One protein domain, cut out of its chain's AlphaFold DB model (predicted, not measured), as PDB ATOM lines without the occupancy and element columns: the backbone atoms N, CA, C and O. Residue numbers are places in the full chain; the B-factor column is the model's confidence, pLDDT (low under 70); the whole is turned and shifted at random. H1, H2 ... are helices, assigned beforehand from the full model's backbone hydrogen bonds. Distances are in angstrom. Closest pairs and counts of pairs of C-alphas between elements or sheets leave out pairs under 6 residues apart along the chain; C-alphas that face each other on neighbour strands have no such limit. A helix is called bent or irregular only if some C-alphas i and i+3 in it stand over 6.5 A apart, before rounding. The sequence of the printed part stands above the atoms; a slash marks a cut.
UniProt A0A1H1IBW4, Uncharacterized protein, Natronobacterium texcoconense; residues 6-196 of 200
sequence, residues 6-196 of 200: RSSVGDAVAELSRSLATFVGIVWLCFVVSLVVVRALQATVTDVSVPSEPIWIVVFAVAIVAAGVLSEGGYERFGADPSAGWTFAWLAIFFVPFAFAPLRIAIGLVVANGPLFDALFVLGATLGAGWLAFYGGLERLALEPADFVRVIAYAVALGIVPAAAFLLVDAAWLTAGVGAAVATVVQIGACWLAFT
ATOM      1  N   ARG A   6      49.708   1.732 -18.568       57.19
ATOM      2  CA  ARG A   6      48.502   0.905 -18.430       57.19
ATOM      3  C   ARG A   6      47.297   1.384 -19.250       57.19
ATOM      4  O   ARG A   6      46.542   0.521 -19.679       57.19
ATOM      5  N   SER A   7      47.106   2.689 -19.474       63.38
ATOM      6  CA  SER A   7      46.017   3.178 -20.337       63.38
ATOM      7  C   SER A   7      46.274   2.793 -21.794       63.38
ATOM      8  O   SER A   7      45.423   2.181 -22.424       63.38
ATOM      9  N   SER A   8      47.509   2.986 -22.270       73.38
ATOM     10  CA  SER A   8      47.925   2.642 -23.637       73.38
ATOM     11  C   SER A   8      47.774   1.149 -23.973       73.38
ATOM     12  O   SER A   8      47.356   0.810 -25.078       73.38
ATOM     13  N   VAL A   9      48.071   0.245 -23.031       77.81
ATOM     14  CA  VAL A   9      47.896  -1.204 -23.248       77.81
ATOM     15  C   VAL A   9      46.416  -1.599 -23.262       77.81
ATOM     16  O   VAL A   9      46.024  -2.435 -24.072       77.81
ATOM     17  N   GLY A  10      45.592  -1.009 -22.389       75.31
ATOM     18  CA  GLY A  10      44.153  -1.287 -22.341       75.31
ATOM     19  C   GLY A  10      43.445  -0.907 -23.640       75.31
ATOM     20  O   GLY A  10      42.696  -1.715 -24.189       75.31
ATOM     21  N   ASP A  11      43.762   0.273 -24.169       79.44
ATOM     22  CA  ASP A  11      43.173   0.781 -25.410       79.44
ATOM     23  C   ASP A  11      43.597  -0.065 -26.620       79.44
ATOM     24  O   ASP A  11      42.764  -0.444 -27.443       79.44
ATOM     25  N   ALA A  12      44.874  -0.462 -26.691       80.56
ATOM     26  CA  ALA A  12      45.375  -1.328 -27.758       80.56
ATOM     27  C   ALA A  12      44.716  -2.718 -27.757       80.56
ATOM     28  O   ALA A  12      44.411  -3.269 -28.816       80.56
ATOM     29  N   VAL A  13      44.476  -3.297 -26.574       83.50
ATOM     30  CA  VAL A  13      43.803  -4.599 -26.441       83.50
ATOM     31  C   VAL A  13      42.327  -4.502 -26.824       83.50
ATOM     32  O   VAL A  13      41.819  -5.393 -27.508       83.50
ATOM     33  N   ALA A  14      41.639  -3.434 -26.416       81.19
ATOM     34  CA  ALA A  14      40.245  -3.205 -26.784       81.19
ATOM     35  C   ALA A  14      40.083  -3.051 -28.305       81.19
ATOM     36  O   ALA A  14      39.209  -3.690 -28.897       81.19
ATOM     37  N   GLU A  15      40.973  -2.291 -28.944       81.62
ATOM     38  CA  GLU A  15      40.964  -2.085 -30.393       81.62
ATOM     39  C   GLU A  15      41.265  -3.381 -31.159       81.62
ATOM     40  O   GLU A  15      40.554  -3.738 -32.100       81.62
ATOM     41  N   LEU A  16      42.252  -4.158 -30.701       84.50
ATOM     42  CA  LEU A  16      42.548  -5.472 -31.273       84.50
ATOM     43  C   LEU A  16      41.352  -6.424 -31.145       84.50
ATOM     44  O   LEU A  16      41.010  -7.112 -32.104       84.50
ATOM     45  N   SER A  17      40.705  -6.465 -29.976       85.31
ATOM     46  CA  SER A  17      39.530  -7.310 -29.743       85.31
ATOM     47  C   SER A  17      38.368  -6.923 -30.655       85.31
ATOM     48  O   SER A  17      37.687  -7.799 -31.190       85.31
ATOM     49  N   ARG A  18      38.134  -5.622 -30.838       82.31
ATOM     50  CA  ARG A  18      37.110  -5.102 -31.743       82.31
ATOM     51  C   ARG A  18      37.395  -5.519 -33.181       82.31
ATOM     52  O   ARG A  18      36.542  -6.137 -33.810       82.31
ATOM     53  N   SER A  19      38.612  -5.253 -33.655       83.38
ATOM     54  CA  SER A  19      39.062  -5.603 -35.004       83.38
ATOM     55  C   SER A  19      38.957  -7.107 -35.269       83.38
ATOM     56  O   SER A  19      38.433  -7.527 -36.302       83.38
ATOM     57  N   LEU A  20      39.351  -7.936 -34.295       87.38
ATOM     58  CA  LEU A  20      39.223  -9.388 -34.380       87.38
ATOM     59  C   LEU A  20      37.759  -9.824 -34.502       87.38
ATOM     60  O   LEU A  20      37.442 -10.657 -35.348       87.38
ATOM     61  N   ALA A  21      36.864  -9.267 -33.687       86.25
ATOM     62  CA  ALA A  21      35.451  -9.623 -33.726       86.25
ATOM     63  C   ALA A  21      34.795  -9.219 -35.058       86.25
ATOM     64  O   ALA A  21      34.050 -10.003 -35.648       86.25
ATOM     65  N   THR A  22      35.130  -8.036 -35.577       84.62
ATOM     66  CA  THR A  22      34.717  -7.573 -36.909       84.62
ATOM     67  C   THR A  22      35.220  -8.499 -38.005       84.62
ATOM     68  O   THR A  22      34.444  -8.927 -38.860       84.62
ATOM     69  N   PHE A  23      36.500  -8.862 -37.960       87.12
ATOM     70  CA  PHE A  23      37.109  -9.773 -38.920       87.12
ATOM     71  C   PHE A  23      36.430 -11.146 -38.906       87.12
ATOM     72  O   PHE A  23      36.000 -11.622 -39.954       87.12
ATOM     73  N   VAL A  24      36.266 -11.755 -37.727       90.50
ATOM     74  CA  VAL A  24      35.560 -13.038 -37.556       90.50
ATOM     75  C   VAL A  24      34.142 -12.946 -38.111       90.50
ATOM     76  O   VAL A  24      33.703 -13.837 -38.838       90.50
ATOM     77  N   GLY A  25      33.444 -11.848 -37.822       88.31
ATOM     78  CA  GLY A  25      32.105 -11.600 -38.326       88.31
ATOM     79  C   GLY A  25      32.029 -11.537 -39.855       88.31
ATOM     80  O   GLY A  25      31.148 -12.157 -40.454       88.31
ATOM     81  N   ILE A  26      32.957 -10.831 -40.504       88.75
ATOM     82  CA  ILE A  26      32.982 -10.733 -41.968       88.75
ATOM     83  C   ILE A  26      33.384 -12.065 -42.599       88.75
ATOM     84  O   ILE A  26      32.743 -12.488 -43.557       88.75
ATOM     85  N   VAL A  27      34.394 -12.753 -42.056       93.12
ATOM     86  CA  VAL A  27      34.784 -14.093 -42.522       93.12
ATOM     87  C   VAL A  27      33.582 -15.030 -42.475       93.12
ATOM     88  O   VAL A  27      33.314 -15.727 -43.454       93.12
ATOM     89  N   TRP A  28      32.821 -15.009 -41.378       93.38
ATOM     90  CA  TRP A  28      31.599 -15.795 -41.241       93.38
ATOM     91  C   TRP A  28      30.551 -15.421 -42.293       93.38
ATOM     92  O   TRP A  28      30.045 -16.298 -42.990       93.38
ATOM     93  N   LEU A  29      30.255 -14.130 -42.468       91.88
ATOM     94  CA  LEU A  29      29.295 -13.668 -43.472       91.88
ATOM     95  C   LEU A  29      29.702 -14.105 -44.886       91.88
ATOM     96  O   LEU A  29      28.883 -14.657 -45.620       91.88
ATOM     97  N   CYS A  30      30.964 -13.898 -45.258       93.25
ATOM     98  CA  CYS A  30      31.502 -14.302 -46.551       93.25
ATOM     99  C   CYS A  30      31.413 -15.819 -46.742       93.25
ATOM    100  O   CYS A  30      30.944 -16.265 -47.786       93.25
ATOM    101  N   PHE A  31      31.780 -16.608 -45.728       92.75
ATOM    102  CA  PHE A  31      31.642 -18.063 -45.752       92.75
ATOM    103  C   PHE A  31      30.191 -18.494 -46.005       92.75
ATOM    104  O   PHE A  31      29.935 -19.311 -46.891       92.75
ATOM    105  N   VAL A  32      29.231 -17.917 -45.279       93.12
ATOM    106  CA  VAL A  32      27.807 -18.249 -45.418       93.12
ATOM    107  C   VAL A  32      27.271 -17.848 -46.794       93.12
ATOM    108  O   VAL A  32      26.562 -18.633 -47.424       93.12
ATOM    109  N   VAL A  33      27.647 -16.674 -47.310       93.69
ATOM    110  CA  VAL A  33      27.285 -16.233 -48.667       93.69
ATOM    111  C   VAL A  33      27.861 -17.181 -49.719       93.69
ATOM    112  O   VAL A  33      27.128 -17.631 -50.598       93.69
ATOM    113  N   SER A  34      29.143 -17.542 -49.618       91.38
ATOM    114  CA  SER A  34      29.769 -18.512 -50.520       91.38
ATOM    115  C   SER A  34      29.063 -19.862 -50.467       91.38
ATOM    116  O   SER A  34      28.807 -20.456 -51.512       91.38
ATOM    117  N   LEU A  35      28.683 -20.327 -49.275       91.31
ATOM    118  CA  LEU A  35      27.946 -21.574 -49.100       91.31
ATOM    119  C   LEU A  35      26.584 -21.510 -49.803       91.31
ATOM    120  O   LEU A  35      26.258 -22.423 -50.559       91.31
ATOM    121  N   VAL A  36      25.820 -20.426 -49.638       91.94
ATOM    122  CA  VAL A  36      24.543 -20.228 -50.347       91.94
ATOM    123  C   VAL A  36      24.738 -20.238 -51.860       91.94
ATOM    124  O   VAL A  36      24.008 -20.943 -52.552       91.94
ATOM    125  N   VAL A  37      25.736 -19.518 -52.378       91.25
ATOM    126  CA  VAL A  37      26.036 -19.478 -53.820       91.25
ATOM    127  C   VAL A  37      26.377 -20.871 -54.345       91.25
ATOM    128  O   VAL A  37      25.798 -21.310 -55.336       91.25
ATOM    129  N   VAL A  38      27.259 -21.606 -53.662       90.00
ATOM    130  CA  VAL A  38      27.638 -22.973 -54.052       90.00
ATOM    131  C   VAL A  38      26.425 -23.904 -54.036       90.00
ATOM    132  O   VAL A  38      26.222 -24.655 -54.989       90.00
ATOM    133  N   ARG A  39      25.580 -23.845 -52.998       89.56
ATOM    134  CA  ARG A  39      24.368 -24.679 -52.915       89.56
ATOM    135  C   ARG A  39      23.327 -24.309 -53.965       89.56
ATOM    136  O   ARG A  39      22.673 -25.202 -54.494       89.56
ATOM    137  N   ALA A  40      23.192 -23.029 -54.301       88.75
ATOM    138  CA  ALA A  40      22.302 -22.577 -55.364       88.75
ATOM    139  C   ALA A  40      22.777 -23.063 -56.744       88.75
ATOM    140  O   ALA A  40      21.965 -23.526 -57.546       88.75
ATOM    141  N   LEU A  41      24.089 -23.034 -57.001       88.50
ATOM    142  CA  LEU A  41      24.676 -23.585 -58.225       88.50
ATOM    143  C   LEU A  41      24.466 -25.100 -58.319       88.50
ATOM    144  O   LEU A  41      23.986 -25.581 -59.337       88.50
ATOM    145  N   GLN A  42      24.732 -25.845 -57.245       87.38
ATOM    146  CA  GLN A  42      24.505 -27.297 -57.198       87.38
ATOM    147  C   GLN A  42      23.028 -27.683 -57.365       87.38
ATOM    148  O   GLN A  42      22.724 -28.760 -57.868       87.38
ATOM    149  N   ALA A  43      22.104 -26.819 -56.941       84.75
ATOM    150  CA  ALA A  43      20.669 -27.035 -57.111       84.75
ATOM    151  C   ALA A  43      20.182 -26.792 -58.549       84.75
ATOM    152  O   ALA A  43      19.108 -27.269 -58.908       84.75
ATOM    153  N   THR A  44      20.928 -26.027 -59.349       83.75
ATOM    154  CA  THR A  44      20.500 -25.573 -60.682       83.75
ATOM    155  C   THR A  44      21.299 -26.191 -61.823       83.75
ATOM    156  O   THR A  44      20.778 -26.302 -62.930       83.75
ATOM    157  N   VAL A  45      22.538 -26.612 -61.569       83.12
ATOM    158  CA  VAL A  45      23.457 -27.136 -62.579       83.12
ATOM    159  C   VAL A  45      23.990 -28.495 -62.135       83.12
ATOM    160  O   VAL A  45      24.586 -28.631 -61.065       83.12
ATOM    161  N   THR A  46      23.800 -29.506 -62.978       73.12
ATOM    162  CA  THR A  46      24.361 -30.846 -62.790       73.12
ATOM    163  C   THR A  46      25.887 -30.803 -62.964       73.12
ATOM    164  O   THR A  46      26.383 -30.156 -63.882       73.12
ATOM    165  N   ASP A  47      26.634 -31.475 -62.083       71.38
ATOM    166  CA  ASP A  47      28.103 -31.642 -62.136       71.38
ATOM    167  C   ASP A  47      28.980 -30.401 -61.864       71.38
ATOM    168  O   ASP A  47      30.146 -30.339 -62.263       71.38
ATOM    169  N   VAL A  48      28.484 -29.421 -61.103       76.00
ATOM    170  CA  VAL A  48      29.335 -28.323 -60.611       76.00
ATOM    171  C   VAL A  48      30.178 -28.778 -59.418       76.00
ATOM    172  O   VAL A  48      29.683 -28.935 -58.299       76.00
ATOM    173  N   SER A  49      31.487 -28.913 -59.644       75.94
ATOM    174  CA  SER A  49      32.489 -28.988 -58.580       75.94
ATOM    175  C   SER A  49      33.152 -27.620 -58.406       75.94
ATOM    176  O   SER A  49      33.729 -27.071 -59.342       75.94
ATOM    177  N   VAL A  50      33.027 -27.037 -57.211       74.00
ATOM    178  CA  VAL A  50      33.673 -25.759 -56.881       74.00
ATOM    179  C   VAL A  50      34.866 -26.046 -55.967       74.00
ATOM    180  O   VAL A  50      34.652 -26.557 -54.865       74.00
ATOM    181  N   PRO A  51      36.107 -25.744 -56.390       81.56
ATOM    182  CA  PRO A  51      37.282 -25.890 -55.538       81.56
ATOM    183  C   PRO A  51      37.174 -24.991 -54.301       81.56
ATOM    184  O   PRO A  51      36.748 -23.839 -54.394       81.56
ATOM    185  N   SER A  52      37.566 -25.509 -53.139       80.19
ATOM    186  CA  SER A  52      37.364 -24.830 -51.849       80.19
ATOM    187  C   SER A  52      38.448 -23.796 -51.530       80.19
ATOM    188  O   SER A  52      38.191 -22.774 -50.900       80.19
ATOM    189  N   GLU A  53      39.658 -24.032 -52.018       82.69
ATOM    190  CA  GLU A  53      40.857 -23.234 -51.804       82.69
ATOM    191  C   GLU A  53      40.716 -21.792 -52.326       82.69
ATOM    192  O   GLU A  53      40.948 -20.863 -51.547       82.69
ATOM    193  N   PRO A  54      40.288 -21.541 -53.585       85.94
ATOM    194  CA  PRO A  54      40.110 -20.175 -54.076       85.94
ATOM    195  C   PRO A  54      38.994 -19.423 -53.343       85.94
ATOM    196  O   PRO A  54      39.099 -18.208 -53.180       85.94
ATOM    197  N   ILE A  55      37.958 -20.120 -52.855       85.31
ATOM    198  CA  ILE A  55      36.892 -19.496 -52.059       85.31
ATOM    199  C   ILE A  55      37.487 -18.899 -50.788       85.31
ATOM    200  O   ILE A  55      37.258 -17.727 -50.507       85.31
ATOM    201  N   TRP A  56      38.290 -19.664 -50.045       86.75
ATOM    202  CA  TRP A  56      38.890 -19.179 -48.803       86.75
ATOM    203  C   TRP A  56      39.819 -17.988 -49.026       86.75
ATOM    204  O   TRP A  56      39.758 -17.028 -48.262       86.75
ATOM    205  N   ILE A  57      40.620 -17.997 -50.094       87.75
ATOM    206  CA  ILE A  57      41.482 -16.857 -50.444       87.75
ATOM    207  C   ILE A  57      40.640 -15.591 -50.659       87.75
ATOM    208  O   ILE A  57      40.957 -14.541 -50.101       87.75
ATOM    209  N   VAL A  58      39.546 -15.693 -51.421       87.44
ATOM    210  CA  VAL A  58      38.633 -14.566 -51.668       87.44
ATOM    211  C   VAL A  58      37.945 -14.121 -50.378       87.44
ATOM    212  O   VAL A  58      37.898 -12.925 -50.106       87.44
ATOM    213  N   VAL A  59      37.464 -15.058 -49.558       89.94
ATOM    214  CA  VAL A  59      36.832 -14.775 -48.259       89.94
ATOM    215  C   VAL A  59      37.780 -13.982 -47.359       89.94
ATOM    216  O   VAL A  59      37.388 -12.941 -46.836       89.94
ATOM    217  N   PHE A  60      39.033 -14.419 -47.213       87.00
ATOM    218  CA  PHE A  60      40.016 -13.716 -46.389       87.00
ATOM    219  C   PHE A  60      40.378 -12.344 -46.960       87.00
ATOM    220  O   PHE A  60      40.437 -11.374 -46.206       87.00
ATOM    221  N   ALA A  61      40.572 -12.232 -48.277       89.06
ATOM    222  CA  ALA A  61      40.866 -10.952 -48.918       89.06
ATOM    223  C   ALA A  61      39.725  -9.938 -48.717       89.06
ATOM    224  O   ALA A  61      39.972  -8.805 -48.305       89.06
ATOM    225  N   VAL A  62      38.475 -10.355 -48.941       89.25
ATOM    226  CA  VAL A  62      37.287  -9.518 -48.716       89.25
ATOM    227  C   VAL A  62      37.164  -9.141 -47.244       89.25
ATOM    228  O   VAL A  62      36.904  -7.978 -46.947       89.25
ATOM    229  N   ALA A  63      37.401 -10.079 -46.324       87.69
ATOM    230  CA  ALA A  63      37.333  -9.808 -44.893       87.69
ATOM    231  C   ALA A  63      38.366  -8.776 -44.433       87.69
ATOM    232  O   ALA A  63      38.018  -7.883 -43.665       87.69
ATOM    233  N   ILE A  64      39.604  -8.846 -44.933       86.12
ATOM    234  CA  ILE A  64      40.651  -7.858 -44.632       86.12
ATOM    235  C   ILE A  64      40.248  -6.473 -45.148       86.12
ATOM    236  O   ILE A  64      40.300  -5.500 -44.399       86.12
ATOM    237  N   VAL A  65      39.816  -6.381 -46.410       89.12
ATOM    238  CA  VAL A  65      39.418  -5.101 -47.018       89.12
ATOM    239  C   VAL A  65      38.217  -4.503 -46.290       89.12
ATOM    240  O   VAL A  65      38.232  -3.326 -45.942       89.12
ATOM    241  N   ALA A  66      37.189  -5.304 -46.021       86.06
ATOM    242  CA  ALA A  66      35.993  -4.847 -45.328       86.06
ATOM    243  C   ALA A  66      36.288  -4.438 -43.877       86.06
ATOM    244  O   ALA A  66      35.769  -3.420 -43.430       86.06
ATOM    245  N   ALA A  67      37.152  -5.167 -43.162       82.81
ATOM    246  CA  ALA A  67      37.593  -4.769 -41.827       82.81
ATOM    247  C   ALA A  67      38.342  -3.426 -41.862       82.81
ATOM    248  O   ALA A  67      38.061  -2.563 -41.036       82.81
ATOM    249  N   GLY A  68      39.215  -3.216 -42.856       83.44
ATOM    250  CA  GLY A  68      39.902  -1.938 -43.068       83.44
ATOM    251  C   GLY A  68      38.929  -0.783 -43.322       83.44
ATOM    252  O   GLY A  68      38.980   0.234 -42.634       83.44
ATOM    253  N   VAL A  69      37.962  -0.972 -44.226       86.75
ATOM    254  CA  VAL A  69      36.922   0.033 -44.519       86.75
ATOM    255  C   VAL A  69      36.088   0.355 -43.279       86.75
ATOM    256  O   VAL A  69      35.747   1.512 -43.045       86.75
ATOM    257  N   LEU A  70      35.752  -0.655 -42.475       83.69
ATOM    258  CA  LEU A  70      35.012  -0.451 -41.232       83.69
ATOM    259  C   LEU A  70      35.842   0.302 -40.185       83.69
ATOM    260  O   LEU A  70      35.287   1.172 -39.516       83.69
ATOM    261  N   SER A  71      37.149   0.032 -40.080       79.19
ATOM    262  CA  SER A  71      38.041   0.763 -39.165       79.19
ATOM    263  C   SER A  71      38.281   2.223 -39.568       79.19
ATOM    264  O   SER A  71      38.482   3.068 -38.704       79.19
ATOM    265  N   GLU A  72      38.196   2.552 -40.860       85.19
ATOM    266  CA  GLU A  72      38.366   3.917 -41.389       85.19
ATOM    267  C   GLU A  72      37.068   4.753 -41.346       85.19
ATOM    268  O   GLU A  72      36.796   5.575 -42.223       85.19
ATOM    269  N   GLY A  73      36.230   4.543 -40.332       81.31
ATOM    270  CA  GLY A  73      34.971   5.271 -40.162       81.31
ATOM    271  C   GLY A  73      33.772   4.669 -40.911       81.31
ATOM    272  O   GLY A  73      32.735   5.312 -41.108       81.31
ATOM    273  N   GLY A  74      33.907   3.429 -41.393       82.75
ATOM    274  CA  GLY A  74      32.827   2.733 -42.086       82.75
ATOM    275  C   GLY A  74      31.621   2.485 -41.178       82.75
ATOM    276  O   GLY A  74      30.486   2.593 -41.639       82.75
ATOM    277  N   TYR A  75      31.840   2.222 -39.889       84.62
ATOM    278  CA  TYR A  75      30.757   2.035 -38.920       84.62
ATOM    279  C   TYR A  75      29.844   3.258 -38.807       84.62
ATOM    280  O   TYR A  75      28.625   3.119 -38.928       84.62
ATOM    281  N   GLU A  76      30.411   4.460 -38.676       86.56
ATOM    282  CA  GLU A  76      29.651   5.710 -38.633       86.56
ATOM    283  C   GLU A  76      28.899   5.937 -39.944       86.56
ATOM    284  O   GLU A  76      27.726   6.314 -39.936       86.56
ATOM    285  N   ARG A  77      29.541   5.644 -41.082       87.62
ATOM    286  CA  ARG A  77      28.919   5.774 -42.405       87.62
ATOM    287  C   ARG A  77      27.708   4.854 -42.580       87.62
ATOM    288  O   ARG A  77      26.757   5.235 -43.261       87.62
ATOM    289  N   PHE A  78      27.740   3.660 -41.994       86.75
ATOM    290  CA  PHE A  78      26.647   2.688 -42.058       86.75
ATOM    291  C   PHE A  78      25.663   2.781 -40.885       86.75
ATOM    292  O   PHE A  78      24.687   2.029 -40.867       86.75
ATOM    293  N   GLY A  79      25.894   3.686 -39.926       87.00
ATOM    294  CA  GLY A  79      25.100   3.797 -38.701       87.00
ATOM    295  C   GLY A  79      25.117   2.521 -37.853       87.00
ATOM    296  O   GLY A  79      24.141   2.242 -37.162       87.00
ATOM    297  N   ALA A  80      26.181   1.726 -37.962       87.69
ATOM    298  CA  ALA A  80      26.340   0.455 -37.269       87.69
ATOM    299  C   ALA A  80      27.136   0.661 -35.978       87.69
ATOM    300  O   ALA A  80      28.138   1.372 -35.994       87.69
ATOM    301  N   ASP A  81      26.723   0.021 -34.880       87.56
ATOM    302  CA  ASP A  81      27.451   0.097 -33.610       87.56
ATOM    303  C   ASP A  81      28.833  -0.577 -33.730       87.56
ATOM    304  O   ASP A  81      28.928  -1.803 -33.854       87.56
ATOM    305  N   PRO A  82      29.936   0.181 -33.641       84.56
ATOM    306  CA  PRO A  82      31.259  -0.389 -33.822       84.56
ATOM    307  C   PRO A  82      31.641  -1.349 -32.676       84.56
ATOM    308  O   PRO A  82      32.543  -2.168 -32.827       84.56
ATOM    309  N   SER A  83      31.000  -1.279 -31.503       87.69
ATOM    310  CA  SER A  83      31.285  -2.153 -30.349       87.69
ATOM    311  C   SER A  83      30.612  -3.532 -30.425       87.69
ATOM    312  O   SER A  83      31.009  -4.461 -29.720       87.69
ATOM    313  N   ALA A  84      29.651  -3.709 -31.334       89.00
ATOM    314  CA  ALA A  84      28.786  -4.882 -31.373       89.00
ATOM    315  C   ALA A  84      29.409  -6.134 -32.026       89.00
ATOM    316  O   ALA A  84      28.750  -7.171 -32.116       89.00
ATOM    317  N   GLY A  85      30.674  -6.081 -32.464       90.06
ATOM    318  CA  GLY A  85      31.328  -7.169 -33.205       90.06
ATOM    319  C   GLY A  85      31.287  -8.527 -32.494       90.06
ATOM    320  O   GLY A  85      30.973  -9.542 -33.115       90.06
ATOM    321  N   TRP A  86      31.550  -8.563 -31.182       91.56
ATOM    322  CA  TRP A  86      31.505  -9.821 -30.423       91.56
ATOM    323  C   TRP A  86      30.081 -10.339 -30.249       91.56
ATOM    324  O   TRP A  86      29.837 -11.534 -30.422       91.56
ATOM    325  N   THR A  87      29.138  -9.446 -29.950       93.69
ATOM    326  CA  THR A  87      27.712  -9.777 -29.857       93.69
ATOM    327  C   THR A  87      27.214 -10.367 -31.171       93.69
ATOM    328  O   THR A  87      26.554 -11.404 -31.166       93.69
ATOM    329  N   PHE A  88      27.602  -9.771 -32.300       94.19
ATOM    330  CA  PHE A  88      27.310 -10.298 -33.625       94.19
ATOM    331  C   PHE A  88      27.878 -11.703 -33.826       94.19
ATOM    332  O   PHE A  88      27.127 -12.596 -34.202       94.19
ATOM    333  N   ALA A  89      29.170 -11.920 -33.554       91.62
ATOM    334  CA  ALA A  89      29.800 -13.226 -33.745       91.62
ATOM    335  C   ALA A  89      29.099 -14.323 -32.923       91.62
ATOM    336  O   ALA A  89      28.775 -15.386 -33.453       91.62
ATOM    337  N   TRP A  90      28.784 -14.047 -31.653       94.25
ATOM    338  CA  TRP A  90      28.050 -14.984 -30.801       94.25
ATOM    339  C   TRP A  90      26.631 -15.253 -31.301       94.25
ATOM    340  O   TRP A  90      26.219 -16.414 -31.374       94.25
ATOM    341  N   LEU A  91      25.895 -14.205 -31.681       95.12
ATOM    342  CA  LEU A  91      24.541 -14.338 -32.210       95.12
ATOM    343  C   LEU A  91      24.516 -15.111 -33.532       95.12
ATOM    344  O   LEU A  91      23.712 -16.029 -33.679       95.12
ATOM    345  N   ALA A  92      25.391 -14.766 -34.473       94.75
ATOM    346  CA  ALA A  92      25.392 -15.302 -35.830       94.75
ATOM    347  C   ALA A  92      25.880 -16.751 -35.902       94.75
ATOM    348  O   ALA A  92      25.332 -17.533 -36.677       94.75
ATOM    349  N   ILE A  93      26.900 -17.108 -35.113       93.38
ATOM    350  CA  ILE A  93      27.535 -18.432 -35.175       93.38
ATOM    351  C   ILE A  93      26.821 -19.424 -34.256       93.38
ATOM    352  O   ILE A  93      26.635 -20.583 -34.624       93.38
ATOM    353  N   PHE A  94      26.408 -18.977 -33.065       94.38
ATOM    354  CA  PHE A  94      25.893 -19.865 -32.027       94.38
ATOM    355  C   PHE A  94      24.429 -19.570 -31.704       94.38
ATOM    356  O   PHE A  94      23.553 -20.389 -31.978       94.38
ATOM    357  N   PHE A  95      24.129 -18.413 -31.117       94.81
ATOM    358  CA  PHE A  95      22.861 -18.244 -30.412       94.81
ATOM    359  C   PHE A  95      21.642 -18.295 -31.329       94.81
ATOM    360  O   PHE A  95      20.734 -19.071 -31.055       94.81
ATOM    361  N   VAL A  96      21.610 -17.533 -32.425       95.31
ATOM    362  CA  VAL A  96      20.453 -17.522 -33.333       95.31
ATOM    363  C   VAL A  96      20.300 -18.873 -34.047       95.31
ATOM    364  O   VAL A  96      19.207 -19.440 -33.974       95.31
ATOM    365  N   PRO A  97      21.345 -19.462 -34.668       94.31
ATOM    366  CA  PRO A  97      21.207 -20.773 -35.301       94.31
ATOM    367  C   PRO A  97      20.709 -21.867 -34.352       94.31
ATOM    368  O   PRO A  97      19.844 -22.651 -34.740       94.31
ATOM    369  N   PHE A  98      21.213 -21.917 -33.113       94.88
ATOM    370  CA  PHE A  98      20.800 -22.940 -32.148       94.88
ATOM    371  C   PHE A  98      19.432 -22.654 -31.525       94.88
ATOM    372  O   PHE A  98      18.643 -23.583 -31.363       94.88
ATOM    373  N   ALA A  99      19.109 -21.395 -31.219       94.56
ATOM    374  CA  ALA A  99      17.812 -21.023 -30.649       94.56
ATOM    375  C   ALA A  99      16.649 -21.330 -31.604       94.56
ATOM    376  O   ALA A  99      15.551 -21.655 -31.156       94.56
ATOM    377  N   PHE A 100      16.895 -21.258 -32.914       94.25
ATOM    378  CA  PHE A 100      15.901 -21.529 -33.954       94.25
ATOM    379  C   PHE A 100      16.125 -22.868 -34.676       94.25
ATOM    380  O   PHE A 100      15.555 -23.107 -35.743       94.25
ATOM    381  N   ALA A 101      16.931 -23.771 -34.106       93.62
ATOM    382  CA  ALA A 101      17.164 -25.095 -34.680       93.62
ATOM    383  C   ALA A 101      15.874 -25.932 -34.832       93.62
ATOM    384  O   ALA A 101      15.706 -26.536 -35.893       93.62
ATOM    385  N   PRO A 102      14.925 -25.951 -33.869       92.38
ATOM    386  CA  PRO A 102      13.646 -26.636 -34.071       92.38
ATOM    387  C   PRO A 102      12.865 -26.105 -35.281       92.38
ATOM    388  O   PRO A 102      12.333 -26.895 -36.055       92.38
ATOM    389  N   LEU A 103      12.855 -24.787 -35.509       92.50
ATOM    390  CA  LEU A 103      12.233 -24.201 -36.702       92.50
ATOM    391  C   LEU A 103      12.913 -24.663 -37.997       92.50
ATOM    392  O   LEU A 103      12.231 -25.018 -38.960       92.50
ATOM    393  N   ARG A 104      14.252 -24.697 -38.018       93.00
ATOM    394  CA  ARG A 104      15.012 -25.238 -39.154       93.00
ATOM    395  C   ARG A 104      14.619 -26.684 -39.440       93.00
ATOM    396  O   ARG A 104      14.369 -27.018 -40.593       93.00
ATOM    397  N   ILE A 105      14.538 -27.525 -38.407       89.88
ATOM    398  CA  ILE A 105      14.123 -28.928 -38.539       89.88
ATOM    399  C   ILE A 105      12.701 -29.004 -39.098       89.88
ATOM    400  O   ILE A 105      12.465 -29.738 -40.053       89.88
ATOM    401  N   ALA A 106      11.770 -28.216 -38.554       90.12
ATOM    402  CA  ALA A 106      10.377 -28.227 -38.983       90.12
ATOM    403  C   ALA A 106      10.230 -27.954 -40.483       90.12
ATOM    404  O   ALA A 106       9.543 -28.690 -41.187       90.12
ATOM    405  N   ILE A 107      10.912 -26.922 -40.979       88.19
ATOM    406  CA  ILE A 107      10.863 -26.551 -42.395       88.19
ATOM    407  C   ILE A 107      11.650 -27.558 -43.247       88.19
ATOM    408  O   ILE A 107      11.182 -27.957 -44.312       88.19
ATOM    409  N   GLY A 108      12.808 -28.024 -42.768       87.31
ATOM    410  CA  GLY A 108      13.648 -29.000 -43.463       87.31
ATOM    411  C   GLY A 108      12.951 -30.338 -43.728       87.31
ATOM    412  O   GLY A 108      13.237 -30.977 -44.734       87.31
ATOM    413  N   LEU A 109      11.989 -30.731 -42.887       85.81
ATOM    414  CA  LEU A 109      11.168 -31.926 -43.110       85.81
ATOM    415  C   LEU A 109      10.168 -31.773 -44.271       85.81
ATOM    416  O   LEU A 109       9.683 -32.776 -44.786       85.81
ATOM    417  N   VAL A 110       9.848 -30.545 -44.688       86.12
ATOM    418  CA  VAL A 110       8.818 -30.262 -45.706       86.12
ATOM    419  C   VAL A 110       9.427 -29.751 -47.019       86.12
ATOM    420  O   VAL A 110       8.801 -29.838 -48.076       86.12
ATOM    421  N   VAL A 111      10.656 -29.232 -46.988       85.88
ATOM    422  CA  VAL A 111      11.339 -28.685 -48.166       85.88
ATOM    423  C   VAL A 111      12.088 -29.775 -48.939       85.88
ATOM    424  O   VAL A 111      12.850 -30.551 -48.376       85.88
ATOM    425  N   ALA A 112      11.935 -29.782 -50.267       79.50
ATOM    426  CA  ALA A 112      12.566 -30.770 -51.146       79.50
ATOM    427  C   ALA A 112      14.097 -30.614 -51.284       79.50
ATOM    428  O   ALA A 112      14.794 -31.597 -51.522       79.50
ATOM    429  N   ASN A 113      14.637 -29.395 -51.140       83.38
ATOM    430  CA  ASN A 113      16.074 -29.111 -51.253       83.38
ATOM    431  C   ASN A 113      16.676 -28.702 -49.898       83.38
ATOM    432  O   ASN A 113      16.915 -27.521 -49.631       83.38
ATOM    433  N   GLY A 114      16.903 -29.700 -49.042       84.50
ATOM    434  CA  GLY A 114      17.457 -29.522 -47.696       84.50
ATOM    435  C   GLY A 114      18.784 -28.746 -47.652       84.50
ATOM    436  O   GLY A 114      18.866 -27.765 -46.916       84.50
ATOM    437  N   PRO A 115      19.807 -29.089 -48.464       87.19
ATOM    438  CA  PRO A 115      21.107 -28.413 -48.403       87.19
ATOM    439  C   PRO A 115      21.066 -26.915 -48.734       87.19
ATOM    440  O   PRO A 115      21.786 -26.131 -48.115       87.19
ATOM    441  N   LEU A 116      20.246 -26.502 -49.708       88.88
ATOM    442  CA  LEU A 116      20.068 -25.084 -50.033       88.88
ATOM    443  C   LEU A 116      19.275 -24.361 -48.941       88.88
ATOM    444  O   LEU A 116      19.641 -23.253 -48.552       88.88
ATOM    445  N   PHE A 117      18.217 -24.988 -48.423       91.69
ATOM    446  CA  PHE A 117      17.439 -24.424 -47.323       91.69
ATOM    447  C   PHE A 117      18.304 -24.187 -46.081       91.69
ATOM    448  O   PHE A 117      18.268 -23.106 -45.500       91.69
ATOM    449  N   ASP A 118      19.141 -25.155 -45.724       91.06
ATOM    450  CA  ASP A 118      20.076 -25.062 -44.609       91.06
ATOM    451  C   ASP A 118      21.042 -23.880 -44.752       91.06
ATOM    452  O   ASP A 118      21.301 -23.161 -43.784       91.06
ATOM    453  N   ALA A 119      21.546 -23.649 -45.967       92.75
ATOM    454  CA  ALA A 119      22.397 -22.509 -46.285       92.75
ATOM    455  C   ALA A 119      21.655 -21.176 -46.107       92.75
ATOM    456  O   ALA A 119      22.161 -20.254 -45.465       92.75
ATOM    457  N   LEU A 120      20.437 -21.087 -46.647       93.81
ATOM    458  CA  LEU A 120      19.587 -19.901 -46.556       93.81
ATOM    459  C   LEU A 120      19.155 -19.614 -45.117       93.81
ATOM    460  O   LEU A 120      19.095 -18.452 -44.723       93.81
ATOM    461  N   PHE A 121      18.904 -20.650 -44.318       94.81
ATOM    462  CA  PHE A 121      18.610 -20.511 -42.898       94.81
ATOM    463  C   PHE A 121      19.788 -19.880 -42.151       94.81
ATOM    464  O   PHE A 121      19.595 -18.917 -41.413       94.81
ATOM    465  N   VAL A 122      21.014 -20.374 -42.369       95.06
ATOM    466  CA  VAL A 122      22.214 -19.805 -41.727       95.06
ATOM    467  C   VAL A 122      22.463 -18.371 -42.203       95.06
ATOM    468  O   VAL A 122      22.826 -17.519 -41.393       95.06
ATOM    469  N   LEU A 123      22.205 -18.065 -43.478       95.88
ATOM    470  CA  LEU A 123      22.263 -16.692 -43.988       95.88
ATOM    471  C   LEU A 123      21.236 -15.795 -43.294       95.88
ATOM    472  O   LEU A 123      21.602 -14.738 -42.791       95.88
ATOM    473  N   GLY A 124      19.976 -16.226 -43.209       95.88
ATOM    474  CA  GLY A 124      18.919 -15.493 -42.513       95.88
ATOM    475  C   GLY A 124      19.245 -15.261 -41.037       95.88
ATOM    476  O   GLY A 124      19.106 -14.141 -40.552       95.88
ATOM    477  N   ALA A 125      19.760 -16.280 -40.343       96.06
ATOM    478  CA  ALA A 125      20.225 -16.174 -38.961       96.06
ATOM    479  C   ALA A 125      21.388 -15.181 -38.822       96.06
ATOM    480  O   ALA A 125      21.398 -14.377 -37.893       96.06
ATOM    481  N   THR A 126      22.331 -15.189 -39.766       96.06
ATOM    482  CA  THR A 126      23.476 -14.266 -39.788       96.06
ATOM    483  C   THR A 126      23.024 -12.825 -40.025       96.06
ATOM    484  O   THR A 126      23.438 -11.925 -39.302       96.06
ATOM    485  N   LEU A 127      22.131 -12.585 -40.988       95.75
ATOM    486  CA  LEU A 127      21.581 -11.250 -41.248       95.75
ATOM    487  C   LEU A 127      20.729 -10.751 -40.072       95.75
ATOM    488  O   LEU A 127      20.854  -9.595 -39.669       95.75
ATOM    489  N   GLY A 128      19.917 -11.631 -39.483       95.75
ATOM    490  CA  GLY A 128      19.140 -11.343 -38.279       95.75
ATOM    491  C   GLY A 128      20.034 -10.987 -37.092       95.75
ATOM    492  O   GLY A 128      19.804  -9.975 -36.440       95.75
ATOM    493  N   ALA A 129      21.104 -11.750 -36.861       95.81
ATOM    494  CA  ALA A 129      22.120 -11.439 -35.858       95.81
ATOM    495  C   ALA A 129      22.807 -10.091 -36.121       95.81
ATOM    496  O   ALA A 129      23.061  -9.344 -35.180       95.81
ATOM    497  N   GLY A 130      23.069  -9.758 -37.388       94.38
ATOM    498  CA  GLY A 130      23.618  -8.461 -37.785       94.38
ATOM    499  C   GLY A 130      22.688  -7.309 -37.423       94.38
ATOM    500  O   GLY A 130      23.126  -6.333 -36.822       94.38
ATOM    501  N   TRP A 131      21.393  -7.442 -37.714       96.19
ATOM    502  CA  TRP A 131      20.390  -6.457 -37.311       96.19
ATOM    503  C   TRP A 131      20.263  -6.336 -35.785       96.19
ATOM    504  O   TRP A 131      20.243  -5.226 -35.253       96.19
ATOM    505  N   LEU A 132      20.237  -7.471 -35.080       95.25
ATOM    506  CA  LEU A 132      20.170  -7.521 -33.619       95.25
ATOM    507  C   LEU A 132      21.365  -6.822 -32.966       95.25
ATOM    508  O   LEU A 132      21.162  -6.021 -32.061       95.25
ATOM    509  N   ALA A 133      22.579  -7.102 -33.442       94.44
ATOM    510  CA  ALA A 133      23.813  -6.594 -32.855       94.44
ATOM    511  C   ALA A 133      24.134  -5.153 -33.277       94.44
ATOM    512  O   ALA A 133      24.405  -4.317 -32.427       94.44
ATOM    513  N   PHE A 134      24.121  -4.845 -34.577       92.12
ATOM    514  CA  PHE A 134      24.652  -3.575 -35.091       92.12
ATOM    515  C   PHE A 134      23.619  -2.452 -35.200       92.12
ATOM    516  O   PHE A 134      24.007  -1.287 -35.247       92.12
ATOM    517  N   TYR A 135      22.323  -2.781 -35.269       93.19
ATOM    518  CA  TYR A 135      21.248  -1.824 -35.577       93.19
ATOM    519  C   TYR A 135      20.232  -1.653 -34.439       93.19
ATOM    520  O   TYR A 135      19.096  -1.211 -34.656       93.19
ATOM    521  N   GLY A 136      20.643  -1.991 -33.217       90.25
ATOM    522  CA  GLY A 136      19.845  -1.823 -32.006       90.25
ATOM    523  C   GLY A 136      18.652  -2.780 -31.908       90.25
ATOM    524  O   GLY A 136      17.626  -2.446 -31.312       90.25
ATOM    525  N   GLY A 137      18.703  -3.923 -32.598       92.75
ATOM    526  CA  GLY A 137      17.581  -4.857 -32.642       92.75
ATOM    527  C   GLY A 137      17.330  -5.551 -31.302       92.75
ATOM    528  O   GLY A 137      16.174  -5.810 -30.971       92.75
ATOM    529  N   LEU A 138      18.383  -5.799 -30.514       92.56
ATOM    530  CA  LEU A 138      18.264  -6.313 -29.146       92.56
ATOM    531  C   LEU A 138      17.492  -5.335 -28.253       92.56
ATOM    532  O   LEU A 138      16.492  -5.711 -27.650       92.56
ATOM    533  N   GLU A 139      17.877  -4.060 -28.245       92.81
ATOM    534  CA  GLU A 139      17.252  -3.018 -27.428       92.81
ATOM    535  C   GLU A 139      15.795  -2.787 -27.838       92.81
ATOM    536  O   GLU A 139      14.913  -2.681 -26.988       92.81
ATOM    537  N   ARG A 140      15.514  -2.761 -29.149       92.69
ATOM    538  CA  ARG A 140      14.151  -2.583 -29.685       92.69
ATOM    539  C   ARG A 140      13.203  -3.712 -29.304       92.69
ATOM    540  O   ARG A 140      12.004  -3.473 -29.187       92.69
ATOM    541  N   LEU A 141      13.725  -4.926 -29.160       90.94
ATOM    542  CA  LEU A 141      12.952  -6.096 -28.755       90.94
ATOM    543  C   LEU A 141      13.031  -6.362 -27.246       90.94
ATOM    544  O   LEU A 141      12.422  -7.323 -26.786       90.94
ATOM    545  N   ALA A 142      13.747  -5.517 -26.492       92.06
ATOM    546  CA  ALA A 142      14.057  -5.722 -25.080       92.06
ATOM    547  C   ALA A 142      14.639  -7.125 -24.805       92.06
ATOM    548  O   ALA A 142      14.250  -7.792 -23.850       92.06
ATOM    549  N   LEU A 143      15.543  -7.574 -25.682       91.25
ATOM    550  CA  LEU A 143      16.193  -8.878 -25.618       91.25
ATOM    551  C   LEU A 143      17.642  -8.751 -25.169       91.25
ATOM    552  O   LEU A 143      18.368  -7.853 -25.593       91.25
ATOM    553  N   GLU A 144      18.091  -9.739 -24.409       92.50
ATOM    554  CA  GLU A 144      19.495  -9.946 -24.090       92.50
ATOM    555  C   GLU A 144      20.025 -11.214 -24.779       92.50
ATOM    556  O   GLU A 144      19.273 -12.161 -25.029       92.50
ATOM    557  N   PRO A 145      21.344 -11.324 -25.028       89.31
ATOM    558  CA  PRO A 145      21.944 -12.570 -25.509       89.31
ATOM    559  C   PRO A 145      21.606 -13.789 -24.628       89.31
ATOM    560  O   PRO A 145      21.471 -14.907 -25.127       89.31
ATOM    561  N   ALA A 146      21.406 -13.572 -23.322       92.25
ATOM    562  CA  ALA A 146      20.994 -14.603 -22.373       92.25
ATOM    563  C   ALA A 146      19.611 -15.202 -22.685       92.25
ATOM    564  O   ALA A 146      19.375 -16.374 -22.384       92.25
ATOM    565  N   ASP A 147      18.709 -14.451 -23.320       92.69
ATOM    566  CA  ASP A 147      17.387 -14.962 -23.681       92.69
ATOM    567  C   ASP A 147      17.477 -16.028 -24.771       92.69
ATOM    568  O   ASP A 147      16.779 -17.036 -24.701       92.69
ATOM    569  N   PHE A 148      18.416 -15.902 -25.711       93.56
ATOM    570  CA  PHE A 148      18.666 -16.951 -26.702       93.56
ATOM    571  C   PHE A 148      19.197 -18.233 -26.055       93.56
ATOM    572  O   PHE A 148      18.791 -19.327 -26.443       93.56
ATOM    573  N   VAL A 149      20.040 -18.125 -25.023       94.31
ATOM    574  CA  VAL A 149      20.495 -19.289 -24.242       94.31
ATOM    575  C   VAL A 149      19.312 -19.979 -23.557       94.31
ATOM    576  O   VAL A 149      19.232 -21.208 -23.551       94.31
ATOM    577  N   ARG A 150      18.351 -19.207 -23.032       93.75
ATOM    578  CA  ARG A 150      17.106 -19.754 -22.467       93.75
ATOM    579  C   ARG A 150      16.264 -20.445 -23.535       93.75
ATOM    580  O   ARG A 150      15.801 -21.555 -23.285       93.75
ATOM    581  N   VAL A 151      16.105 -19.844 -24.720       94.56
ATOM    582  CA  VAL A 151      15.402 -20.479 -25.850       94.56
ATOM    583  C   VAL A 151      16.055 -21.817 -26.191       94.56
ATOM    584  O   VAL A 151      15.349 -22.813 -26.288       94.56
ATOM    585  N   ILE A 152      17.387 -21.873 -26.299       94.69
ATOM    586  CA  ILE A 152      18.124 -23.120 -26.562       94.69
ATOM    587  C   ILE A 152      17.823 -24.160 -25.477       94.69
ATOM    588  O   ILE A 152      17.465 -25.294 -25.792       94.69
ATOM    589  N   ALA A 153      17.927 -23.783 -24.201       95.38
ATOM    590  CA  ALA A 153      17.688 -24.695 -23.086       95.38
ATOM    591  C   ALA A 153      16.258 -25.262 -23.093       95.38
ATOM    592  O   ALA A 153      16.075 -26.471 -22.946       95.38
ATOM    593  N   TYR A 154      15.244 -24.418 -23.311       94.88
ATOM    594  CA  TYR A 154      13.854 -24.870 -23.394       94.88
ATOM    595  C   TYR A 154      13.575 -25.680 -24.660       94.88
ATOM    596  O   TYR A 154      12.851 -26.668 -24.588       94.88
ATOM    597  N   ALA A 155      14.170 -25.322 -25.799       94.00
ATOM    598  CA  ALA A 155      14.054 -26.086 -27.037       94.00
ATOM    599  C   ALA A 155      14.610 -27.504 -26.868       94.00
ATOM    600  O   ALA A 155      13.969 -28.470 -27.276       94.00
ATOM    601  N   VAL A 156      15.762 -27.645 -26.205       93.75
ATOM    602  CA  VAL A 156      16.336 -28.950 -25.861       93.75
ATOM    603  C   VAL A 156      15.419 -29.700 -24.894       93.75
ATOM    604  O   VAL A 156      15.055 -30.840 -25.166       93.75
ATOM    605  N   ALA A 157      14.985 -29.066 -23.802       93.50
ATOM    606  CA  ALA A 157      14.136 -29.709 -22.799       93.50
ATOM    607  C   ALA A 157      12.806 -30.222 -23.385       93.50
ATOM    608  O   ALA A 157      12.414 -31.358 -23.128       93.50
ATOM    609  N   LEU A 158      12.137 -29.406 -24.205       92.19
ATOM    610  CA  LEU A 158      10.887 -29.768 -24.875       92.19
ATOM    611  C   LEU A 158      11.110 -30.764 -26.025       92.19
ATOM    612  O   LEU A 158      10.240 -31.586 -26.300       92.19
ATOM    613  N   GLY A 159      12.264 -30.697 -26.695       88.00
ATOM    614  CA  GLY A 159      12.600 -31.517 -27.858       88.00
ATOM    615  C   GLY A 159      13.109 -32.924 -27.535       88.00
ATOM    616  O   GLY A 159      12.961 -33.815 -28.369       88.00
ATOM    617  N   ILE A 160      13.668 -33.167 -26.342       90.44
ATOM    618  CA  ILE A 160      14.246 -34.476 -25.976       90.44
ATOM    619  C   ILE A 160      13.206 -35.600 -26.036       90.44
ATOM    620  O   ILE A 160      13.478 -36.648 -26.614       90.44
ATOM    621  N   VAL A 161      12.021 -35.396 -25.457       85.19
ATOM    622  CA  VAL A 161      10.968 -36.427 -25.406       85.19
ATOM    623  C   VAL A 161      10.482 -36.827 -26.807       85.19
ATOM    624  O   VAL A 161      10.512 -38.020 -27.113       85.19
ATOM    625  N   PRO A 162      10.077 -35.894 -27.693       82.88
ATOM    626  CA  PRO A 162       9.677 -36.264 -29.045       82.88
ATOM    627  C   PRO A 162      10.834 -36.822 -29.881       82.88
ATOM    628  O   PRO A 162      10.610 -37.742 -30.663       82.88
ATOM    629  N   ALA A 163      12.067 -36.337 -29.697       81.94
ATOM    630  CA  ALA A 163      13.232 -36.903 -30.378       81.94
ATOM    631  C   ALA A 163      13.499 -38.354 -29.941       81.94
ATOM    632  O   ALA A 163      13.734 -39.218 -30.781       81.94
ATOM    633  N   ALA A 164      13.403 -38.647 -28.641       83.88
ATOM    634  CA  ALA A 164      13.527 -40.003 -28.120       83.88
ATOM    635  C   ALA A 164      12.403 -40.909 -28.640       83.88
ATOM    636  O   ALA A 164      12.671 -42.037 -29.041       83.88
ATOM    637  N   ALA A 165      11.164 -40.410 -28.696       79.75
ATOM    638  CA  ALA A 165      10.047 -41.149 -29.275       79.75
ATOM    639  C   ALA A 165      10.291 -41.485 -30.755       79.75
ATOM    640  O   ALA A 165      10.058 -42.620 -31.152       79.75
ATOM    641  N   PHE A 166      10.821 -40.539 -31.539       74.38
ATOM    642  CA  PHE A 166      11.171 -40.754 -32.945       74.38
ATOM    643  C   PHE A 166      12.280 -41.795 -33.138       74.38
ATOM    644  O   PHE A 166      12.211 -42.602 -34.056       74.38
ATOM    645  N   LEU A 167      13.304 -41.787 -32.280       76.62
ATOM    646  CA  LEU A 167      14.446 -42.699 -32.403       76.62
ATOM    647  C   LEU A 167      14.161 -44.113 -31.880       76.62
ATOM    648  O   LEU A 167      14.757 -45.071 -32.363       76.62
ATOM    649  N   LEU A 168      13.312 -44.242 -30.857       79.25
ATOM    650  CA  LEU A 168      13.078 -45.510 -30.154       79.25
ATOM    651  C   LEU A 168      11.833 -46.247 -30.638       79.25
ATOM    652  O   LEU A 168      11.752 -47.468 -30.514       79.25
ATOM    653  N   VAL A 169      10.847 -45.512 -31.146       69.94
ATOM    654  CA  VAL A 169       9.595 -46.069 -31.638       69.94
ATOM    655  C   VAL A 169       9.574 -45.795 -33.131       69.94
ATOM    656  O   VAL A 169       9.287 -44.679 -33.550       69.94
ATOM    657  N   ASP A 170       9.910 -46.814 -33.924       59.88
ATOM    658  CA  ASP A 170       9.877 -46.796 -35.393       59.88
ATOM    659  C   ASP A 170       8.416 -46.725 -35.877       59.88
ATOM    660  O   ASP A 170       7.799 -47.690 -36.336       59.88
ATOM    661  N   ALA A 171       7.776 -45.598 -35.579       58.62
ATOM    662  CA  ALA A 171       6.339 -45.464 -35.591       58.62
ATOM    663  C   ALA A 171       5.901 -44.899 -36.939       58.62
ATOM    664  O   ALA A 171       6.107 -43.724 -37.233       58.62
ATOM    665  N   ALA A 172       5.208 -45.717 -37.729       57.41
ATOM    666  CA  ALA A 172       4.721 -45.363 -39.065       57.41
ATOM    667  C   ALA A 172       3.826 -44.098 -39.131       57.41
ATOM    668  O   ALA A 172       3.568 -43.586 -40.217       57.41
ATOM    669  N   TRP A 173       3.342 -43.581 -37.993       59.25
ATOM    670  CA  TRP A 173       2.558 -42.342 -37.915       59.25
ATOM    671  C   TRP A 173       3.414 -41.062 -37.852       59.25
ATOM    672  O   TRP A 173       2.890 -39.976 -38.108       59.25
ATOM    673  N   LEU A 174       4.720 -41.165 -37.572       61.69
ATOM    674  CA  LEU A 174       5.682 -40.054 -37.605       61.69
ATOM    675  C   LEU A 174       6.070 -39.720 -39.051       61.69
ATOM    676  O   LEU A 174       7.205 -39.872 -39.493       61.69
ATOM    677  N   THR A 175       5.084 -39.252 -39.809       76.88
ATOM    678  CA  THR A 175       5.317 -38.666 -41.128       76.88
ATOM    679  C   THR A 175       6.082 -37.347 -40.998       76.88
ATOM    680  O   THR A 175       6.068 -36.700 -39.945       76.88
ATOM    681  N   ALA A 176       6.692 -36.893 -42.095       77.38
ATOM    682  CA  ALA A 176       7.364 -35.594 -42.162       77.38
ATOM    683  C   ALA A 176       6.484 -34.431 -41.654       77.38
ATOM    684  O   ALA A 176       6.975 -33.539 -40.966       77.38
ATOM    685  N   GLY A 177       5.170 -34.481 -41.913       81.81
ATOM    686  CA  GLY A 177       4.218 -33.473 -41.437       81.81
ATOM    687  C   GLY A 177       4.039 -33.465 -39.915       81.81
ATOM    688  O   GLY A 177       3.987 -32.398 -39.307       81.81
ATOM    689  N   VAL A 178       4.000 -34.640 -39.280       85.38
ATOM    690  CA  VAL A 178       3.903 -34.747 -37.814       85.38
ATOM    691  C   VAL A 178       5.200 -34.277 -37.159       85.38
ATOM    692  O   VAL A 178       5.153 -33.496 -36.210       85.38
ATOM    693  N   GLY A 179       6.356 -34.677 -37.699       85.81
ATOM    694  CA  GLY A 179       7.656 -34.191 -37.230       85.81
ATOM    695  C   GLY A 179       7.776 -32.666 -37.325       85.81
ATOM    696  O   GLY A 179       8.198 -32.018 -36.367       85.81
ATOM    697  N   ALA A 180       7.316 -32.078 -38.435       87.69
ATOM    698  CA  ALA A 180       7.300 -30.630 -38.621       87.69
ATOM    699  C   ALA A 180       6.387 -29.916 -37.613       87.69
ATOM    700  O   ALA A 180       6.782 -28.905 -37.024       87.69
ATOM    701  N   ALA A 181       5.191 -30.457 -37.360       89.38
ATOM    702  CA  ALA A 181       4.270 -29.918 -36.365       89.38
ATOM    703  C   ALA A 181       4.879 -29.952 -34.955       89.38
ATOM    704  O   ALA A 181       4.862 -28.944 -34.252       89.38
ATOM    705  N   VAL A 182       5.480 -31.079 -34.562       90.75
ATOM    706  CA  VAL A 182       6.137 -31.233 -33.257       90.75
ATOM    707  C   VAL A 182       7.296 -30.251 -33.101       90.75
ATOM    708  O   VAL A 182       7.358 -29.537 -32.103       90.75
ATOM    709  N   ALA A 183       8.183 -30.152 -34.093       91.00
ATOM    710  CA  ALA A 183       9.313 -29.226 -34.052       91.00
ATOM    711  C   ALA A 183       8.863 -27.750 -33.994       91.00
ATOM    712  O   ALA A 183       9.454 -26.946 -33.271       91.00
ATOM    713  N   THR A 184       7.763 -27.408 -34.670       93.06
ATOM    714  CA  THR A 184       7.134 -26.078 -34.588       93.06
ATOM    715  C   THR A 184       6.585 -25.802 -33.188       93.06
ATOM    716  O   THR A 184       6.831 -24.733 -32.631       93.06
ATOM    717  N   VAL A 185       5.887 -26.766 -32.577       94.88
ATOM    718  CA  VAL A 185       5.376 -26.647 -31.201       94.88
ATOM    719  C   VAL A 185       6.523 -26.486 -30.203       94.88
ATOM    720  O   VAL A 185       6.443 -25.632 -29.321       94.88
ATOM    721  N   VAL A 186       7.616 -27.240 -30.368       94.88
ATOM    722  CA  VAL A 186       8.834 -27.095 -29.556       94.88
ATOM    723  C   VAL A 186       9.412 -25.686 -29.691       94.88
ATOM    724  O   VAL A 186       9.712 -25.067 -28.672       94.88
ATOM    725  N   GLN A 187       9.518 -25.145 -30.911       96.06
ATOM    726  CA  GLN A 187      10.009 -23.779 -31.124       96.06
ATOM    727  C   GLN A 187       9.129 -22.740 -30.421       96.06
ATOM    728  O   GLN A 187       9.638 -21.889 -29.693       96.06
ATOM    729  N   ILE A 188       7.812 -22.804 -30.642       95.25
ATOM    730  CA  ILE A 188       6.853 -21.852 -30.070       95.25
ATOM    731  C   ILE A 188       6.904 -21.918 -28.542       95.25
ATOM    732  O   ILE A 188       7.001 -20.881 -27.889       95.25
ATOM    733  N   GLY A 189       6.896 -23.127 -27.973       93.69
ATOM    734  CA  GLY A 189       6.991 -23.341 -26.531       93.69
ATOM    735  C   GLY A 189       8.300 -22.812 -25.946       93.69
ATOM    736  O   GLY A 189       8.279 -22.142 -24.916       93.69
ATOM    737  N   ALA A 190       9.431 -23.040 -26.618       94.06
ATOM    738  CA  ALA A 190      10.730 -22.546 -26.176       94.06
ATOM    739  C   ALA A 190      10.800 -21.014 -26.169       94.06
ATOM    740  O   ALA A 190      11.242 -20.427 -25.181       94.06
ATOM    741  N   CYS A 191      10.314 -20.363 -27.230       93.56
ATOM    742  CA  CYS A 191      10.216 -18.905 -27.299       93.56
ATOM    743  C   CYS A 191       9.280 -18.350 -26.221       93.56
ATOM    744  O   CYS A 191       9.640 -17.406 -25.523       93.56
ATOM    745  N   TRP A 192       8.106 -18.960 -26.037       93.31
ATOM    746  CA  TRP A 192       7.154 -18.545 -25.008       93.31
ATOM    747  C   TRP A 192       7.775 -18.601 -23.606       93.31
ATOM    748  O   TRP A 192       7.752 -17.614 -22.873       93.31
ATOM    749  N   LEU A 193       8.393 -19.727 -23.242       91.56
ATOM    750  CA  LEU A 193       9.015 -19.916 -21.927       91.56
ATOM    751  C   LEU A 193      10.250 -19.035 -21.705       91.56
ATOM    752  O   LEU A 193      10.536 -18.663 -20.566       91.56
ATOM    753  N   ALA A 194      10.994 -18.717 -22.767       89.00
ATOM    754  CA  ALA A 194      12.162 -17.848 -22.686       89.00
ATOM    755  C   ALA A 194      11.795 -16.375 -22.492       89.00
ATOM    756  O   ALA A 194      12.459 -15.699 -21.713       89.00
ATOM    757  N   PHE A 195      10.747 -15.898 -23.168       85.75
ATOM    758  CA  PHE A 195      10.391 -14.475 -23.204       85.75
ATOM    759  C   PHE A 195       9.282 -14.077 -22.222       85.75
ATOM    760  O   PHE A 195       8.993 -12.891 -22.080       85.75
ATOM    761  N   THR A 196       8.652 -15.029 -21.527       85.94
ATOM    762  CA  THR A 196       7.668 -14.692 -20.487       85.94
ATOM    763  C   THR A 196       8.380 -14.040 -19.290       85.94
ATOM    764  O   THR A 196       9.277 -14.666 -18.714       85.94
TER     765      THR A 196
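What this domain is: This is residues 6 to 196 of the 200 residues of an uncharacterized protein of Natronobacterium texcoconense (UniProt A0A1H1IBW4). This is a flat slab of helices in which the long H1 packs with H3 and H5 as a three-helix bundle, while H2 folds back on the other side of H1. On the side of H3 and H5 away from H2, H4, H8 and the bent H7 make a second group, with H8 packing on both H4 and the arm H7a. Residues 6 to 13 of H1 and residues 167 to 173, around the link from H7 to H8, stick out far from each other. The printed part has 191 residues with eight named helices, H1 to H8 in chain order, and no named strand, and its class is all helix. It is only just loose, close to compact, with a radius of gyration of the C-alphas of 19.6 A and spans of 64 by 49 by 26 A.

Where its parts are: H1, residues 6 to 44, begins at C-alpha 6 (48.502, 0.905, -18.430) and is 57.2 A long. H2, residues 52 to 78, is 31.1 A long and irregular, with C-alphas 72 and 75 8.2 A apart and a kink of 75 degrees near residue 72. H3, residues 82 to 99, is 24.8 A long and also irregular, with C-alphas 83 and 86 7.7 A apart and a kink of 46 degrees near residue 92. H4 is residues 101 to 108; H5, residues 114 to 134, is 29.7 A long and begins at C-alpha 114 (17.457, -29.522, -47.696); H6 is residues 137 to 140. H7, residues 145 to 168, was assigned as one helix by its hydrogen bonds but is bent, with C-alphas 158 and 161 6.7 A apart; its arms are H7a, residues 145 to 158, 20.5 A long, and H7b, residues 161 to 168. H8, residues 176 to 195, is 28.5 A long and ends at C-alpha 195 (10.391, -14.475, -23.204).

How they stand to each other: H1 touches H5 with residues 29 to 43 alone, closest at the C-alphas of Val 36 and Ala 119, 5.1 A, at a shallow tilt of 29 degrees, opposite ways. With residues 18 to 28 alone it touches H3, closest at the C-alphas of Ala 21 and Gly 85, 4.8 A. H3 and H5 touch, closest at the C-alphas of Ala 92 and Thr 126, 4.5 A. H1 touches H2 with residues 19 to 34 alone, closest at the C-alphas of Ile 26 and Ala 63, 5.3 A, and H2 is apart from H5. H4 and H5 form a helical hairpin, with the C-alphas of Gly 108 and Gly 114 closest at 5.7 A. H3 touches H7a the same way at a shallow tilt of 5 degrees, closest at the C-alphas of Ala 99 and Ile 152, 4.6 A. H8 touches H7a, closest at the C-alphas of Tyr 154 and Ala 190, 4.8 A, and touches H4, closest at those of Ala 106 and Ala 180, 3.9 A. H6 touches no helix but is near H5, and H7b touches none but is near H8. Every O i to N i+4 pair is within hydrogen-bond range in H1, H4, H5, H7b and H8; in H2 20 of 23 are, in H3 9 of 14 and in H7a 9 of 10, while H6 is too short for such a pair.

The domain as a whole: The two C-alphas farthest apart are those of Arg 6 and Ala 172, at 67.0 A. The printed part has no cut, and no link between its helices is long. The mean pLDDT of the printed part is 87.4, and residues 6 to 7 and 169 to 174 are under 70.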